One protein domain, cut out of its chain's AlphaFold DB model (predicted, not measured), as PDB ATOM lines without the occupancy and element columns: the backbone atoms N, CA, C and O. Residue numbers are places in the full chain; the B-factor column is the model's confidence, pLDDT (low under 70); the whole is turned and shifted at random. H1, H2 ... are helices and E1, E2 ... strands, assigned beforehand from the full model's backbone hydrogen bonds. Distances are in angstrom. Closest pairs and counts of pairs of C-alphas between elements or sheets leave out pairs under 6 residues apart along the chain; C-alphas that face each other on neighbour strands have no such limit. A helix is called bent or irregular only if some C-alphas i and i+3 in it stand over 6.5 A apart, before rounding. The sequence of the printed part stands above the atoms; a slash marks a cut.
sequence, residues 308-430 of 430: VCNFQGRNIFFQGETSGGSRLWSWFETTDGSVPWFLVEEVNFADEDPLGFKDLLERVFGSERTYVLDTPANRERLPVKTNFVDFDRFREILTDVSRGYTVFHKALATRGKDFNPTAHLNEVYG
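AT A GLANCE: This is residues 308 to 430 of the 430 residues of the protein "Mur_ligase_M domain-containing protein" of Candidatus Collierbacteria bacterium RIFOXYB1_FULL_49_13 (UniProt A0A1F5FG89). A strongly twisted six-stranded sheet curls round one helix, H4, with a second helix, H5, near H4 and packed chiefly on the sheet's edge strand E1. On the side away from H4 lie the touching pair H1 and H2, which only graze the sheet, and the short helix H3, which stands up from it. The 123 printed residues hold five named helices and six named strands, in the order E1 E2 H1 E3 H2 E4 H3 E5 H4 E6 H5, in the mixed class. The sheet is mixed, in the order E1 E2 E6 E3 E4 E5. The whole is compact, with a radius of gyration of the C-alphas of 13.6 A and spans of 38 by 35 by 26 A.

IN THESE COORDINATES: The sheet holds E1, residues 308 to 311, from C-alpha 308 at (-2.334, -34.033, 9.413); E2, 314 to 319, 16.0 A long; E6, 406 to 410, 13.3 A; E3, 341 to 346, 15.5 A; E4, 370 to 373; and E5, 387 to 389. The helices are H1, 325 to 329; H2, 354 to 365, 12.6 A and irregular, with C-alphas 356 and 359 8.5 A apart; H3, 376 to 381; H4, 391 to 400, 14.1 A; and H5, 421 to 429, 11.4 A, ending with C-alpha 429 at (-9.571, -46.622, 1.682).

HOW THE PARTS SIT: E1 and E2 form an antiparallel hairpin, with N 309 and O 316 2.9 A apart. The other neighbours are parallel, with backbone N and O within hydrogen-bond range across each pair: N 319 and O 408, 2.8 A, for E2 and E6; N 345 and O 409, 2.8 A, for E6 and E3; N 344 and O 371, 2.8 A, for E3 and E4; N 389 and O 372, 3.0 A, for E4 and E5. E3, H2, E4 and E4, H3, E5 are strand-helix-strand units, parallel neighbour strands with a helix between; E2, H1, E3 and E5, H4, E6 are split units, with other strands between theirs. The four crossovers are right-handed. H4 and H5 on one face of the sheet make two layers; the closest C-alphas of H4 and E4 are those of Phe 391 and Leu 373, 6.4 A. H5 has a height over the sheet of 4.7 A and is over none of its strands; the closest C-alphas of H5 and E1 are those of Thr 422 and Cys 309, 5.1 A. H4 and H5 are close but not clearly touching, at a steep tilt of 63 degrees, opposite ways; their closest C-alphas are those of Arg 395 and Tyr 429, 5.7 A. H1 and H2 touch, closest at the C-alphas of Gly 325 and Leu 361, 5.3 A. H3 stands up from the sheet at 49 degrees. Every O i to N i+4 pair is within hydrogen-bond range in H1, H3, H4 and H5, and 6 of 8 in H2.

THE WHOLE: The C-alphas of Gly 313 and Gly 356 are the two farthest apart, 38.3 A. The printed part has no cut and ends at the chain's last residue, 430. The link from H1 to E3, 11 residues, is long. Mean pLDDT of the printed part is 93.6, and no printed residue is under 70.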
ATOM      1  N   VAL A 308      -0.966 -33.720   8.993       94.69
ATOM      2  CA  VAL A 308      -2.334 -34.033   9.413       94.69
ATOM      3  C   VAL A 308      -3.206 -34.113   8.172       94.69
ATOM      4  O   VAL A 308      -3.251 -33.173   7.378       94.69
ATOM      5  N   CYS A 309      -3.866 -35.248   7.981       93.75
ATOM      6  CA  CYS A 309      -4.819 -35.474   6.904       93.75
ATOM      7  C   CYS A 309      -6.224 -35.677   7.468       93.75
ATOM      8  O   CYS A 309      -6.395 -36.190   8.574       93.75
ATOM      9  N   ASN A 310      -7.234 -35.269   6.698       93.50
ATOM     10  CA  ASN A 310      -8.624 -35.553   7.026       93.50
ATOM     11  C   ASN A 310      -9.068 -36.821   6.293       93.50
ATOM     12  O   ASN A 310      -9.028 -36.868   5.066       93.50
ATOM     13  N   PHE A 311      -9.500 -37.831   7.035       95.31
ATOM     14  CA  PHE A 311     -10.075 -39.052   6.485       95.31
ATOM     15  C   PHE A 311     -11.443 -39.279   7.119       95.31
ATOM     16  O   PHE A 311     -11.550 -39.444   8.339       95.31
ATOM     17  N   GLN A 312     -12.492 -39.221   6.295       92.81
ATOM     18  CA  GLN A 312     -13.888 -39.358   6.730       92.81
ATOM     19  C   GLN A 312     -14.239 -38.446   7.926       92.81
ATOM     20  O   GLN A 312     -14.849 -38.871   8.905       92.81
ATOM     21  N   GLY A 313     -13.799 -37.181   7.886       90.75
ATOM     22  CA  GLY A 313     -14.079 -36.198   8.937       90.75
ATOM     23  C   GLY A 313     -13.175 -36.284  10.173       90.75
ATOM     24  O   GLY A 313     -13.342 -35.476  11.085       90.75
ATOM     25  N   ARG A 314     -12.197 -37.199  10.212       91.38
ATOM     26  CA  ARG A 314     -11.245 -37.358  11.326       91.38
ATOM     27  C   ARG A 314      -9.838 -36.927  10.936       91.38
ATOM     28  O   ARG A 314      -9.418 -37.141   9.804       91.38
ATOM     29  N   ASN A 315      -9.094 -36.389  11.899       93.38
ATOM     30  CA  ASN A 315      -7.678 -36.085  11.720       93.38
ATOM     31  C   ASN A 315      -6.828 -37.338  11.951       93.38
ATOM     32  O   ASN A 315      -6.916 -37.972  13.003       93.38
ATOM     33  N   ILE A 316      -5.984 -37.663  10.977       95.75
ATOM     34  CA  ILE A 316      -4.985 -38.728  11.040       95.75
ATOM     35  C   ILE A 316      -3.606 -38.095  10.885       95.75
ATOM     36  O   ILE A 316      -3.410 -37.199  10.062       95.75
ATOM     37  N   PHE A 317      -2.636 -38.560  11.668       96.56
ATOM     38  CA  PHE A 317      -1.241 -38.180  11.493       96.56
ATOM     39  C   PHE A 317      -0.589 -39.104  10.471       96.56
ATOM     40  O   PHE A 317      -0.436 -40.299  10.695       96.56
ATOM     41  N   PHE A 318      -0.189 -38.557   9.335       96.38
ATOM     42  CA  PHE A 318       0.518 -39.280   8.297       96.38
ATOM     43  C   PHE A 318       2.034 -39.153   8.480       96.38
ATOM     44  O   PHE A 318       2.581 -38.044   8.528       96.38
ATOM     45  N   GLN A 319       2.708 -40.300   8.527       93.88
ATOM     46  CA  GLN A 319       4.159 -40.424   8.512       93.88
ATOM     47  C   GLN A 319       4.608 -41.090   7.205       93.88
ATOM     48  O   GLN A 319       4.315 -42.257   6.958       93.88
ATOM     49  N   GLY A 320       5.340 -40.354   6.366       89.81
ATOM     50  CA  GLY A 320       5.795 -40.843   5.059       89.81
ATOM     51  C   GLY A 320       7.304 -40.896   4.858       89.81
ATOM     52  O   GLY A 320       7.765 -41.003   3.726       89.81
ATOM     53  N   GLU A 321       8.081 -40.776   5.931       88.56
ATOM     54  CA  GLU A 321       9.543 -40.892   5.896       88.56
ATOM     55  C   GLU A 321       9.992 -42.367   5.945       88.56
ATOM     56  O   GLU A 321       9.378 -43.232   5.333       88.56
ATOM     57  N   THR A 322      11.095 -42.693   6.620       90.94
ATOM     58  CA  THR A 322      11.561 -44.082   6.790       90.94
ATOM     59  C   THR A 322      10.940 -44.752   8.019       90.94
ATOM     60  O   THR A 322      10.524 -44.074   8.961       90.94
ATOM     61  N   SER A 323      10.951 -46.085   8.034       92.62
ATOM     62  CA  SER A 323      10.495 -46.956   9.127       92.62
ATOM     63  C   SER A 323      11.519 -47.132  10.264       92.62
ATOM     64  O   SER A 323      11.475 -48.131  10.972       92.62
ATOM     65  N   GLY A 324      12.454 -46.192  10.448       90.25
ATOM     66  CA  GLY A 324      13.499 -46.292  11.478       90.25
ATOM     67  C   GLY A 324      12.920 -46.402  12.895       90.25
ATOM     68  O   GLY A 324      12.032 -45.627  13.266       90.25
ATOM     69  N   GLY A 325      13.425 -47.348  13.697       89.50
ATOM     70  CA  GLY A 325      12.802 -47.750  14.965       89.50
ATOM     71  C   GLY A 325      12.641 -46.612  15.973       89.50
ATOM     72  O   GLY A 325      11.566 -46.449  16.541       89.50
ATOM     73  N   SER A 326      13.654 -45.753  16.132       90.12
ATOM     74  CA  SER A 326      13.573 -44.590  17.032       90.12
ATOM     75  C   SER A 326      12.529 -43.563  16.588       90.12
ATOM     76  O   SER A 326      11.814 -42.998  17.417       90.12
ATOM     77  N   ARG A 327      12.380 -43.351  15.276       90.94
ATOM     78  CA  ARG A 327      11.360 -42.447  14.733       90.94
ATOM     79  C   ARG A 327       9.960 -43.018  14.918       90.94
ATOM     80  O   ARG A 327       9.067 -42.274  15.314       90.94
ATOM     81  N   LEU A 328       9.764 -44.307  14.650       94.94
ATOM     82  CA  LEU A 328       8.466 -44.948  14.863       94.94
ATOM     83  C   LEU A 328       8.087 -44.951  16.347       94.94
ATOM     84  O   LEU A 328       6.978 -44.557  16.691       94.94
ATOM     85  N   TRP A 329       9.034 -45.285  17.227       95.25
ATOM     86  CA  TRP A 329       8.824 -45.289  18.674       95.25
ATOM     87  C   TRP A 329       8.415 -43.922  19.229       95.25
ATOM     88  O   TRP A 329       7.597 -43.849  20.139       95.25
ATOM     89  N   SER A 330       8.907 -42.827  18.644       94.75
ATOM     90  CA  SER A 330       8.530 -41.476  19.079       94.75
ATOM     91  C   SER A 330       7.026 -41.181  18.975       94.75
ATOM     92  O   SER A 330       6.527 -40.324  19.699       94.75
ATOM     93  N   TRP A 331       6.292 -41.923  18.134       96.00
ATOM     94  CA  TRP A 331       4.834 -41.850  18.080       96.00
ATOM     95  C   TRP A 331       4.155 -42.569  19.236       96.00
ATOM     96  O   TRP A 331       3.005 -42.261  19.481       96.00
ATOM     97  N   PHE A 332       4.808 -43.507  19.919       96.38
ATOM     98  CA  PHE A 332       4.256 -44.283  21.038       96.38
ATOM     99  C   PHE A 332       4.576 -43.661  22.400       96.38
ATOM    100  O   PHE A 332       3.960 -44.003  23.403       96.38
ATOM    101  N   GLU A 333       5.528 -42.730  22.443       94.50
ATOM    102  CA  GLU A 333       5.827 -41.939  23.629       94.50
ATOM    103  C   GLU A 333       4.770 -40.846  23.831       94.50
ATOM    104  O   GLU A 333       5.001 -39.681  23.516       94.50
ATOM    105  N   THR A 334       3.595 -41.210  24.333       94.75
ATOM    106  CA  THR A 334       2.492 -40.277  24.604       94.75
ATOM    107  C   THR A 334       2.629 -39.591  25.954       94.75
ATOM    108  O   THR A 334       3.248 -40.108  26.884       94.75
ATOM    109  N   THR A 335       2.045 -38.400  26.077       92.12
ATOM    110  CA  THR A 335       2.061 -37.639  27.339       92.12
ATOM    111  C   THR A 335       1.159 -38.243  28.415       92.12
ATOM    112  O   THR A 335       1.351 -37.961  29.592       92.12
ATOM    113  N   ASP A 336       0.177 -39.054  28.023       92.06
ATOM    114  CA  ASP A 336      -0.835 -39.657  28.898       92.06
ATOM    115  C   ASP A 336      -0.715 -41.189  29.011       92.06
ATOM    116  O   ASP A 336      -1.552 -41.832  29.644       92.06
ATOM    117  N   GLY A 337       0.311 -41.787  28.395       91.81
ATOM    118  CA  GLY A 337       0.503 -43.237  28.351       91.81
ATOM    119  C   GLY A 337      -0.454 -43.976  27.408       91.81
ATOM    120  O   GLY A 337      -0.454 -45.208  27.384       91.81
ATOM    121  N   SER A 338      -1.269 -43.264  26.623       93.12
ATOM    122  CA  SER A 338      -2.093 -43.879  25.584       93.12
ATOM    123  C   SER A 338      -1.240 -44.503  24.471       93.12
ATOM    124  O   SER A 338      -0.101 -44.112  24.229       93.12
ATOM    125  N   VAL A 339      -1.796 -45.493  23.774       94.94
ATOM    126  CA  VAL A 339      -1.140 -46.150  22.634       94.94
ATOM    127  C   VAL A 339      -1.874 -45.757  21.348       94.94
ATOM    128  O   VAL A 339      -3.105 -45.924  21.302       94.94
ATOM    129  N   PRO A 340      -1.167 -45.257  20.312       96.56
ATOM    130  CA  PRO A 340      -1.791 -44.891  19.046       96.56
ATOM    131  C   PRO A 340      -2.375 -46.101  18.332       96.56
ATOM    132  O   PRO A 340      -1.888 -47.221  18.474       96.56
ATOM    133  N   TRP A 341      -3.352 -45.842  17.469       97.69
ATOM    134  CA  TRP A 341      -3.631 -46.751  16.360       97.69
ATOM    135  C   TRP A 341      -2.577 -46.533  15.285       97.69
ATOM    136  O   TRP A 341      -2.530 -45.456  14.692       97.69
ATOM    137  N   PHE A 342      -1.714 -47.522  15.063       98.06
ATOM    138  CA  PHE A 342      -0.606 -47.416  14.119       98.06
ATOM    139  C   PHE A 342      -0.838 -48.338  12.924       98.06
ATOM    140  O   PHE A 342      -0.697 -49.556  13.014       98.06
ATOM    141  N   LEU A 343      -1.227 -47.745  11.799       98.31
ATOM    142  CA  LEU A 343      -1.548 -48.463  10.569       98.31
ATOM    143  C   LEU A 343      -0.410 -48.298   9.568       98.31
ATOM    144  O   LEU A 343      -0.077 -47.182   9.181       98.31
ATOM    145  N   VAL A 344       0.192 -49.408   9.154       98.38
ATOM    146  CA  VAL A 344       1.409 -49.436   8.339       98.38
ATOM    147  C   VAL A 344       1.098 -50.064   6.988       98.38
ATOM    148  O   VAL A 344       0.964 -51.280   6.870       98.38
ATOM    149  N   GLU A 345       1.001 -49.236   5.955       98.31
ATOM    150  CA  GLU A 345       0.803 -49.700   4.581       98.31
ATOM    151  C   GLU A 345       2.113 -50.240   3.990       98.31
ATOM    152  O   GLU A 345       2.143 -51.322   3.407       98.31
ATOM    153  N   GLU A 346       3.217 -49.511   4.180       98.00
ATOM    154  CA  GLU A 346       4.518 -49.859   3.603       98.00
ATOM    155  C   GLU A 346       5.670 -49.637   4.586       98.00
ATOM    156  O   GLU A 346       5.826 -48.553   5.159       98.00
ATOM    157  N   VAL A 347       6.529 -50.651   4.719       97.00
ATOM    158  CA  VAL A 347       7.770 -50.608   5.496       97.00
ATOM    159  C   VAL A 347       8.970 -50.373   4.584       97.00
ATOM    160  O   VAL A 347       9.179 -51.091   3.602       97.00
ATOM    161  N   ASN A 348       9.806 -49.394   4.932       95.56
ATOM    162  CA  ASN A 348      11.077 -49.149   4.257       95.56
ATOM    163  C   ASN A 348      12.067 -48.434   5.190       95.56
ATOM    164  O   ASN A 348      11.813 -47.317   5.648       95.56
ATOM    165  N   PHE A 349      13.209 -49.067   5.455       91.00
ATOM    166  CA  PHE A 349      14.255 -48.543   6.340       91.00
ATOM    167  C   PHE A 349      15.272 -47.639   5.620       91.00
ATOM    168  O   PHE A 349      16.116 -47.023   6.266       91.00
ATOM    169  N   ALA A 350      15.147 -47.470   4.298       88.69
ATOM    170  CA  ALA A 350      16.126 -46.804   3.441       88.69
ATOM    171  C   ALA A 350      17.541 -47.373   3.653       88.69
ATOM    172  O   ALA A 350      17.753 -48.554   3.405       88.69
ATOM    173  N   ASP A 351      18.480 -46.543   4.113       80.69
ATOM    174  CA  ASP A 351      19.887 -46.910   4.312       80.69
ATOM    175  C   ASP A 351      20.172 -47.409   5.747       80.69
ATOM    176  O   ASP A 351      21.327 -47.612   6.112       80.69
ATOM    177  N   GLU A 352      19.147 -47.523   6.599       81.69
ATOM    178  CA  GLU A 352      19.288 -47.953   7.995       81.69
ATOM    179  C   GLU A 352      19.148 -49.478   8.114       81.69
ATOM    180  O   GLU A 352      18.240 -50.069   7.528       81.69
ATOM    181  N   ASP A 353      20.016 -50.111   8.910       84.81
ATOM    182  CA  ASP A 353      19.885 -51.529   9.262       84.81
ATOM    183  C   ASP A 353      18.793 -51.696  10.336       84.81
ATOM    184  O   ASP A 353      18.962 -51.206  11.460       84.81
ATOM    185  N   PRO A 354      17.667 -52.371  10.036       87.75
ATOM    186  CA  PRO A 354      16.588 -52.540  11.000       87.75
ATOM    187  C   PRO A 354      16.979 -53.407  12.206       87.75
ATOM    188  O   PRO A 354      16.336 -53.303  13.252       87.75
ATOM    189  N   LEU A 355      18.036 -54.224  12.112       87.06
ATOM    190  CA  LEU A 355      18.530 -55.012  13.244       87.06
ATOM    191  C   LEU A 355      19.129 -54.134  14.348       87.06
ATOM    192  O   LEU A 355      18.982 -54.469  15.521       87.06
ATOM    193  N   GLY A 356      19.702 -52.977  13.996       82.12
ATOM    194  CA  GLY A 356      20.232 -52.008  14.960       82.12
ATOM    195  C   GLY A 356      19.166 -51.372  15.864       82.12
ATOM    196  O   GLY A 356      19.502 -50.739  16.859       82.12
ATOM    197  N   PHE A 357      17.879 -51.557  15.550       84.88
ATOM    198  CA  PHE A 357      16.748 -50.999  16.298       84.88
ATOM    199  C   PHE A 357      15.708 -52.052  16.677       84.88
ATOM    200  O   PHE A 357      14.552 -51.703  16.942       84.88
ATOM    201  N   LYS A 358      16.080 -53.337  16.662       89.00
ATOM    202  CA  LYS A 358      15.139 -54.451  16.811       89.00
ATOM    203  C   LYS A 358      14.242 -54.300  18.042       89.00
ATOM    204  O   LYS A 358      13.030 -54.409  17.902       89.00
ATOM    205  N   ASP A 359      14.801 -53.939  19.193       89.69
ATOM    206  CA  ASP A 359      14.047 -53.777  20.445       89.69
ATOM    207  C   ASP A 359      12.957 -52.697  20.350       89.69
ATOM    208  O   ASP A 359      11.855 -52.851  20.881       89.69
ATOM    209  N   LEU A 360      13.233 -51.592  19.648       92.12
ATOM    210  CA  LEU A 360      12.246 -50.533  19.417       92.12
ATOM    211  C   LEU A 360      11.177 -50.992  18.423       92.12
ATOM    212  O   LEU A 360       9.996 -50.706  18.618       92.12
ATOM    213  N   LEU A 361      11.574 -51.730  17.383       94.81
ATOM    214  CA  LEU A 361      10.637 -52.311  16.425       94.81
ATOM    215  C   LEU A 361       9.721 -53.339  17.100       94.81
ATOM    216  O   LEU A 361       8.523 -53.314  16.847       94.81
ATOM    217  N   GLU A 362      10.230 -54.185  17.997       96.06
ATOM    218  CA  GLU A 362       9.414 -55.143  18.755       96.06
ATOM    219  C   GLU A 362       8.360 -54.437  19.615       96.06
ATOM    220  O   GLU A 362       7.216 -54.881  19.661       96.06
ATOM    221  N   ARG A 363       8.693 -53.297  20.236       95.50
ATOM    222  CA  ARG A 363       7.719 -52.499  21.001       95.50
ATOM    223  C   ARG A 363       6.649 -51.865  20.114       95.50
ATOM    224  O   ARG A 363       5.476 -51.867  20.476       95.50
ATOM    225  N   VAL A 364       7.045 -51.321  18.963       97.00
ATOM    226  CA  VAL A 364       6.120 -50.689  18.009       97.00
ATOM    227  C   VAL A 364       5.200 -51.732  17.378       97.00
ATOM    228  O   VAL A 364       3.981 -51.601  17.438       97.00
ATOM    229  N   PHE A 365       5.769 -52.772  16.775       97.62
ATOM    230  CA  PHE A 365       5.034 -53.765  15.990       97.62
ATOM    231  C   PHE A 365       4.397 -54.873  16.837       97.62
ATOM    232  O   PHE A 365       3.445 -55.502  16.387       97.62
ATOM    233  N   GLY A 366       4.859 -55.069  18.074       96.94
ATOM    234  CA  GLY A 366       4.232 -55.959  19.052       96.94
ATOM    235  C   GLY A 366       3.021 -55.354  19.769       96.94
ATOM    236  O   GLY A 366       2.340 -56.064  20.504       96.94
ATOM    237  N   SER A 367       2.733 -54.063  19.570       96.81
ATOM    238  CA  SER A 367       1.526 -53.427  20.102       96.81
ATOM    239  C   SER A 367       0.262 -54.040  19.497       96.81
ATOM    240  O   SER A 367       0.147 -54.192  18.281       96.81
ATOM    241  N   GLU A 368      -0.747 -54.288  20.333       96.19
ATOM    242  CA  GLU A 368      -2.074 -54.753  19.899       96.19
ATOM    243  C   GLU A 368      -2.807 -53.744  18.997       96.19
ATOM    244  O   GLU A 368      -3.782 -54.097  18.341       96.19
ATOM    245  N   ARG A 369      -2.340 -52.488  18.952       96.69
ATOM    246  CA  ARG A 369      -2.890 -51.419  18.103       96.69
ATOM    247  C   ARG A 369      -2.051 -51.118  16.865       96.69
ATOM    248  O   ARG A 369      -2.333 -50.143  16.165       96.69
ATOM    249  N   THR A 370      -1.031 -51.930  16.598       98.25
ATOM    250  CA  THR A 370      -0.242 -51.838  15.372       98.25
ATOM    251  C   THR A 370      -0.700 -52.890  14.382       98.25
ATOM    252  O   THR A 370      -0.698 -54.078  14.697       98.25
ATOM    253  N   TYR A 371      -1.045 -52.452  13.173       98.38
ATOM    254  CA  TYR A 371      -1.471 -53.316  12.077       98.38
ATOM    255  C   TYR A 371      -0.657 -53.010  10.830       98.38
ATOM    256  O   TYR A 371      -0.462 -51.848  10.472       98.38
ATOM    257  N   VAL A 372      -0.186 -54.059  10.164       98.62
ATOM    258  CA  VAL A 372       0.634 -53.950   8.957       98.62
ATOM    259  C   VAL A 372      -0.110 -54.598   7.804       98.62
ATOM    260  O   VAL A 372      -0.566 -55.734   7.928       98.62
ATOM    261  N   LEU A 373      -0.214 -53.895   6.678       98.56
ATOM    262  CA  LEU A 373      -0.797 -54.458   5.471       98.56
ATOM    263  C   LEU A 373       0.034 -55.666   5.019       98.56
ATOM    264  O   LEU A 373       1.254 -55.573   4.836       98.56
ATOM    265  N   ASP A 374      -0.633 -56.800   4.852       98.44
ATOM    266  CA  ASP A 374      -0.012 -58.062   4.494       98.44
ATOM    267  C   ASP A 374       0.427 -58.070   3.026       98.44
ATOM    268  O   ASP A 374      -0.342 -58.364   2.110       98.44
ATOM    269  N   THR A 375       1.694 -57.727   2.801       98.19
ATOM    270  CA  THR A 375       2.340 -57.793   1.491       98.19
ATOM    271  C   THR A 375       3.632 -58.603   1.586       98.19
ATOM    272  O   THR A 375       4.290 -58.583   2.634       98.19
ATOM    273  N   PRO A 376       4.070 -59.269   0.498       97.94
ATOM    274  CA  PRO A 376       5.364 -59.954   0.477       97.94
ATOM    275  C   PRO A 376       6.526 -59.039   0.889       97.94
ATOM    276  O   PRO A 376       7.366 -59.437   1.690       97.94
ATOM    277  N   ALA A 377       6.519 -57.784   0.423       96.62
ATOM    278  CA  ALA A 377       7.552 -56.802   0.744       96.62
ATOM    279  C   ALA A 377       7.593 -56.445   2.240       96.62
ATOM    280  O   ALA A 377       8.674 -56.359   2.819       96.62
ATOM    281  N   ASN A 378       6.438 -56.262   2.890       97.75
ATOM    282  CA  ASN A 378       6.402 -55.976   4.328       97.75
ATOM    283  C   ASN A 378       6.853 -57.190   5.157       97.75
ATOM    284  O   ASN A 378       7.573 -57.011   6.141       97.75
ATOM    285  N   ARG A 379       6.476 -58.412   4.751       97.00
ATOM    286  CA  ARG A 379       6.917 -59.657   5.406       97.00
ATOM    287  C   ARG A 379       8.425 -59.866   5.320       97.00
ATOM    288  O   ARG A 379       9.023 -60.303   6.294       97.00
ATOM    289  N   GLU A 380       9.019 -59.564   4.171       96.31
ATOM    290  CA  GLU A 380      10.461 -59.688   3.954       96.31
ATOM    291  C   GLU A 380      11.254 -58.650   4.760       96.31
ATOM    292  O   GLU A 380      12.296 -58.963   5.329       96.31
ATOM    293  N   ARG A 381      10.763 -57.405   4.819       95.25
ATOM    294  CA  ARG A 381      11.511 -56.286   5.406       95.25
ATOM    295  C   ARG A 381      11.445 -56.216   6.927       95.25
ATOM    296  O   ARG A 381      12.379 -55.695   7.527       95.25
ATOM    297  N   LEU A 382      10.356 -56.654   7.563       95.38
ATOM    298  CA  LEU A 382      10.196 -56.533   9.017       95.38
ATOM    299  C   LEU A 382      10.927 -57.659   9.767       95.38
ATOM    300  O   LEU A 382      10.523 -58.815   9.657       95.38
ATOM    301  N   PRO A 383      11.928 -57.355  10.617       94.12
ATOM    302  CA  PRO A 383      12.670 -58.382  11.356       94.12
ATOM    303  C   PRO A 383      11.984 -58.816  12.667       94.12
ATOM    304  O   PRO A 383      12.610 -59.455  13.515       94.12
ATOM    305  N   VAL A 384      10.722 -58.430  12.876       95.94
ATOM    306  CA  VAL A 384       9.975 -58.617  14.129       95.94
ATOM    307  C   VAL A 384       8.570 -59.142  13.854       95.94
ATOM    308  O   VAL A 384       8.026 -58.967  12.762       95.94
ATOM    309  N   LYS A 385       7.961 -59.786  14.854       96.00
ATOM    310  CA  LYS A 385       6.557 -60.206  14.774       96.00
ATOM    311  C   LYS A 385       5.641 -58.981  14.771       96.00
ATOM    312  O   LYS A 385       5.929 -57.991  15.436       96.00
ATOM    313  N   THR A 386       4.541 -59.075  14.032       97.38
ATOM    314  CA  THR A 386       3.543 -58.010  13.908       97.38
ATOM    315  C   THR A 386       2.174 -58.586  13.549       97.38
ATOM    316  O   THR A 386       2.074 -59.741  13.123       97.38
ATOM    317  N   ASN A 387       1.130 -57.769  13.668       97.69
ATOM    318  CA  ASN A 387      -0.221 -58.108  13.234       97.69
ATOM    319  C   ASN A 387      -0.384 -57.798  11.739       97.69
ATOM    320  O   ASN A 387      -0.815 -56.708  11.355       97.69
ATOM    321  N   PHE A 388      -0.014 -58.759  10.890       98.44
ATOM    322  CA  PHE A 388      -0.326 -58.687   9.464       98.44
ATOM    323  C   PHE A 388      -1.824 -58.890   9.238       98.44
ATOM    324  O   PHE A 388      -2.408 -59.840   9.759       98.44
ATOM    325  N   VAL A 389      -2.426 -58.009   8.448       98.56
ATOM    326  CA  VAL A 389      -3.839 -58.075   8.065       98.56
ATOM    327  C   VAL A 389      -3.978 -57.854   6.564       98.56
ATOM    328  O   VAL A 389      -3.207 -57.099   5.970       98.56
ATOM    329  N   ASP A 390      -4.952 -58.516   5.945       98.44
ATOM    330  CA  ASP A 390      -5.281 -58.265   4.545       98.44
ATOM    331  C   ASP A 390      -5.849 -56.850   4.338       98.44
ATOM    332  O   ASP A 390      -6.088 -56.090   5.281       98.44
ATOM    333  N   PHE A 391      -6.034 -56.480   3.074       98.12
ATOM    334  CA  PHE A 391      -6.485 -55.146   2.696       98.12
ATOM    335  C   PHE A 391      -7.869 -54.792   3.257       98.12
ATOM    336  O   PHE A 391      -8.059 -53.677   3.745       98.12
ATOM    337  N   ASP A 392      -8.822 -55.726   3.215       98.12
ATOM    338  CA  ASP A 392     -10.188 -55.476   3.674       98.12
ATOM    339  C   ASP A 392     -10.227 -55.242   5.180       98.12
ATOM    340  O   ASP A 392     -10.812 -54.255   5.635       98.12
ATOM    341  N   ARG A 393      -9.523 -56.079   5.949       97.81
ATOM    342  CA  ARG A 393      -9.410 -55.905   7.394       97.81
ATOM    343  C   ARG A 393      -8.635 -54.641   7.758       97.81
ATOM    344  O   ARG A 393      -9.012 -53.951   8.701       97.81
ATOM    345  N   PHE A 394      -7.570 -54.306   7.026       98.06
ATOM    346  CA  PHE A 394      -6.820 -53.064   7.235       98.06
ATOM    347  C   PHE A 394      -7.713 -51.828   7.035       98.06
ATOM    348  O   PHE A 394      -7.704 -50.917   7.865       98.06
ATOM    349  N   ARG A 395      -8.523 -51.819   5.966       97.44
ATOM    350  CA  ARG A 395      -9.500 -50.760   5.672       97.44
ATOM    351  C   ARG A 395     -10.590 -50.666   6.737       97.44
ATOM    352  O   ARG A 395     -10.929 -49.558   7.151       97.44
ATOM    353  N   GLU A 396     -11.124 -51.802   7.185       96.62
ATOM    354  CA  GLU A 396     -12.116 -51.862   8.265       96.62
ATOM    355  C   GLU A 396     -11.552 -51.225   9.539       96.62
ATOM    356  O   GLU A 396     -12.150 -50.299  10.074       96.62
ATOM    357  N   ILE A 397     -10.346 -51.625   9.965       96.19
ATOM    358  CA  ILE A 397      -9.693 -51.060  11.154       96.19
ATOM    359  C   ILE A 397      -9.519 -49.548  11.004       96.19
ATOM    360  O   ILE A 397      -9.903 -48.814  11.910       96.19
ATOM    361  N   LEU A 398      -8.981 -49.074   9.872       95.69
ATOM    362  CA  LEU A 398      -8.800 -47.643   9.602       95.69
ATOM    363  C   LEU A 398     -10.123 -46.864   9.705       95.69
ATOM    364  O   LEU A 398     -10.156 -45.758  10.249       95.69
ATOM    365  N   THR A 399     -11.208 -47.454   9.206       94.19
ATOM    366  CA  THR A 399     -12.554 -46.869   9.221       94.19
ATOM    367  C   THR A 399     -13.160 -46.885  10.626       94.19
ATOM    368  O   THR A 399     -13.743 -45.885  11.047       94.19
ATOM    369  N   ASP A 400     -12.930 -47.934  11.409       91.31
ATOM    370  CA  ASP A 400     -13.588 -48.162  12.699       91.31
ATOM    371  C   ASP A 400     -12.855 -47.566  13.910       91.31
ATOM    372  O   ASP A 400     -13.373 -47.616  15.032       91.31
ATOM    373  N   VAL A 401     -11.676 -46.950  13.725       86.94
ATOM    374  CA  VAL A 401     -10.958 -46.273  14.821       86.94
ATOM    375  C   VAL A 401     -11.802 -45.131  15.406       86.94
ATOM    376  O   VAL A 401     -11.804 -43.999  14.922       86.94
ATOM    377  N   SER A 402     -12.532 -45.420  16.479       70.75
ATOM    378  CA  SER A 402     -13.504 -44.494  17.071       70.75
ATOM    379  C   SER A 402     -12.934 -43.635  18.204       70.75
ATOM    380  O   SER A 402     -13.550 -42.637  18.579       70.75
ATOM    381  N   ARG A 403     -11.776 -44.006  18.779       79.94
ATOM    382  CA  ARG A 403     -11.154 -43.316  19.925       79.94
ATOM    383  C   ARG A 403      -9.627 -43.381  19.885       79.94
ATOM    384  O   ARG A 403      -9.056 -44.421  19.556       79.94
ATOM    385  N   GLY A 404      -8.990 -42.303  20.342       85.38
ATOM    386  CA  GLY A 404      -7.534 -42.128  20.337       85.38
ATOM    387  C   GLY A 404      -7.045 -41.407  19.081       85.38
ATOM    388  O   GLY A 404      -7.842 -41.078  18.205       85.38
ATOM    389  N   TYR A 405      -5.741 -41.141  19.005       93.50
ATOM    390  CA  TYR A 405      -5.139 -40.609  17.785       93.50
ATOM    391  C   TYR A 405      -4.609 -41.747  16.911       93.50
ATOM    392  O   TYR A 405      -4.156 -42.790  17.397       93.50
ATOM    393  N   THR A 406      -4.686 -41.517  15.607       96.94
ATOM    394  CA  THR A 406      -4.313 -42.481  14.577       96.94
ATOM    395  C   THR A 406      -3.083 -41.982  13.853       96.94
ATOM    396  O   THR A 406      -3.012 -40.814  13.461       96.94
ATOM    397  N   VAL A 407      -2.134 -42.883  13.650       97.56
ATOM    398  CA  VAL A 407      -0.947 -42.653  12.847       97.56
ATOM    399  C   VAL A 407      -0.987 -43.614  11.663       97.56
ATOM    400  O   VAL A 407      -1.035 -44.831  11.839       97.56
ATOM    401  N   PHE A 408      -0.967 -43.061  10.455       97.81
ATOM    402  CA  PHE A 408      -0.884 -43.814   9.211       97.81
ATOM    403  C   PHE A 408       0.528 -43.701   8.644       97.81
ATOM    404  O   PHE A 408       1.035 -42.598   8.436       97.81
ATOM    405  N   HIS A 409       1.169 -44.834   8.382       97.69
ATOM    406  CA  HIS A 409       2.541 -44.905   7.903       97.69
ATOM    407  C   HIS A 409       2.620 -45.537   6.516       97.69
ATOM    408  O   HIS A 409       2.217 -46.684   6.317       97.69
ATOM    409  N   LYS A 410       3.231 -44.814   5.576       96.88
ATOM    410  CA  LYS A 410       3.601 -45.326   4.250       96.88
ATOM    411  C   LYS A 410       4.997 -44.837   3.902       96.88
ATOM    412  O   LYS A 410       5.181 -43.671   3.554       96.88
ATOM    413  N   ALA A 411       5.985 -45.714   4.036       93.56
ATOM    414  CA  ALA A 411       7.372 -45.292   3.955       93.56
ATOM    415  C   ALA A 411       7.726 -44.627   2.610       93.56
ATOM    416  O   ALA A 411       7.266 -45.035   1.551       93.56
ATOM    417  N   LEU A 412       8.580 -43.604   2.665       89.12
ATOM    418  CA  LEU A 412       9.088 -42.796   1.547       89.12
ATOM    419  C   LEU A 412       8.043 -41.998   0.751       89.12
ATOM    420  O   LEU A 412       8.430 -41.214  -0.120       89.12
ATOM    421  N   ALA A 413       6.751 -42.124   1.055       88.06
ATOM    422  CA  ALA A 413       5.682 -41.480   0.301       88.06
ATOM    423  C   ALA A 413       5.800 -39.947   0.282       88.06
ATOM    424  O   ALA A 413       5.577 -39.323  -0.754       88.06
ATOM    425  N   THR A 414       6.242 -39.316   1.378       82.12
ATOM    426  CA  THR A 414       6.391 -37.847   1.431       82.12
ATOM    427  C   THR A 414       7.565 -37.313   0.612       82.12
ATOM    428  O   THR A 414       7.646 -36.099   0.402       82.12
ATOM    429  N   ARG A 415       8.443 -38.188   0.094       82.44
ATOM    430  CA  ARG A 415       9.488 -37.809  -0.872       82.44
ATOM    431  C   ARG A 415       8.931 -37.583  -2.276       82.44
ATOM    432  O   ARG A 415       9.566 -36.890  -3.069       82.44
ATOM    433  N   GLY A 416       7.756 -38.135  -2.585       86.06
ATOM    434  CA  GLY A 416       7.039 -37.833  -3.818       86.06
ATOM    435  C   GLY A 416       6.602 -36.369  -3.825       86.06
ATOM    436  O   GLY A 416       5.889 -35.923  -2.922       86.06
ATOM    437  N   LYS A 417       7.023 -35.605  -4.842       83.94
ATOM    438  CA  LYS A 417       6.676 -34.178  -4.961       83.94
ATOM    439  C   LYS A 417       5.157 -33.973  -4.950       83.94
ATOM    440  O   LYS A 417       4.674 -33.106  -4.221       83.94
ATOM    441  N   ASP A 418       4.450 -34.852  -5.656       90.00
ATOM    442  CA  ASP A 418       3.011 -34.766  -5.917       90.00
ATOM    443  C   ASP A 418       2.173 -35.709  -5.036       90.00
ATOM    444  O   ASP A 418       0.961 -35.812  -5.210       90.00
ATOM    445  N   PHE A 419       2.793 -36.402  -4.073       93.00
ATOM    446  CA  PHE A 419       2.052 -37.287  -3.179       93.00
ATOM    447  C   PHE A 419       1.191 -36.475  -2.201       93.00
ATOM    448  O   PHE A 419       1.709 -35.661  -1.426       93.00
ATOM    449  N   ASN A 420      -0.121 -36.727  -2.219       94.56
ATOM    450  CA  ASN A 420      -1.099 -36.132  -1.315       94.56
ATOM    451  C   ASN A 420      -1.677 -37.216  -0.386       94.56
ATOM    452  O   ASN A 420      -2.481 -38.031  -0.841       94.56
ATOM    453  N   PRO A 421      -1.321 -37.214   0.914       94.50
ATOM    454  CA  PRO A 421      -1.820 -38.201   1.870       94.50
ATOM    455  C   PRO A 421      -3.345 -38.251   1.993       94.50
ATOM    456  O   PRO A 421      -3.913 -39.326   2.136       94.50
ATOM    457  N   THR A 422      -4.018 -37.100   1.927       95.50
ATOM    458  CA  THR A 422      -5.480 -37.024   2.061       95.50
ATOM    459  C   THR A 422      -6.173 -37.633   0.847       95.50
ATOM    460  O   THR A 422      -7.118 -38.400   1.007       95.50
ATOM    461  N   ALA A 423      -5.698 -37.321  -0.362       96.19
ATOM    462  CA  ALA A 423      -6.226 -37.927  -1.584       96.19
ATOM    463  C   ALA A 423      -5.996 -39.443  -1.576       96.19
ATOM    464  O   ALA A 423      -6.947 -40.196  -1.740       96.19
ATOM    465  N   HIS A 424      -4.774 -39.884  -1.251       96.44
ATOM    466  CA  HIS A 424      -4.425 -41.305  -1.146       96.44
ATOM    467  C   HIS A 424      -5.347 -42.062  -0.183       96.44
ATOM    468  O   HIS A 424      -5.886 -43.103  -0.545       96.44
ATOM    469  N   LEU A 425      -5.579 -41.528   1.022       96.06
ATOM    470  CA  LEU A 425      -6.457 -42.184   1.992       96.06
ATOM    471  C   LEU A 425      -7.897 -42.306   1.484       96.06
ATOM    472  O   LEU A 425      -8.484 -43.376   1.600       96.06
ATOM    473  N   ASN A 426      -8.455 -41.246   0.897       96.06
ATOM    474  CA  ASN A 426      -9.832 -41.264   0.403       96.06
ATOM    475  C   ASN A 426     -10.003 -42.115  -0.867       96.06
ATOM    476  O   ASN A 426     -11.028 -42.760  -1.028       96.06
ATOM    477  N   GLU A 427      -9.022 -42.137  -1.769       96.62
ATOM    478  CA  GLU A 427      -9.103 -42.907  -3.017       96.62
ATOM    479  C   GLU A 427      -8.898 -44.409  -2.793       96.62
ATOM    480  O   GLU A 427      -9.530 -45.224  -3.461       96.62
ATOM    481  N   VAL A 428      -8.009 -44.780  -1.866       96.75
ATOM    482  CA  VAL A 428      -7.654 -46.185  -1.620       96.75
ATOM    483  C   VAL A 428      -8.539 -46.815  -0.547       96.75
ATOM    484  O   VAL A 428      -8.912 -47.979  -0.678       96.75
ATOM    485  N   TYR A 429      -8.882 -46.074   0.509       96.06
ATOM    486  CA  TYR A 429      -9.571 -46.622   1.682       96.06
ATOM    487  C   TYR A 429     -10.949 -46.003   1.957       96.06
ATOM    488  O   TYR A 429     -11.617 -46.469   2.882       96.06
ATOM    489  N   GLY A 430     -11.340 -44.956   1.218       90.06
ATOM    490  CA  GLY A 430     -12.554 -44.166   1.454       90.06
ATOM    491  C   GLY A 430     -13.863 -44.797   1.013       90.06
ATOM    492  O   GLY A 430     -13.851 -45.803   0.264       90.06
TER     493      GLY A 430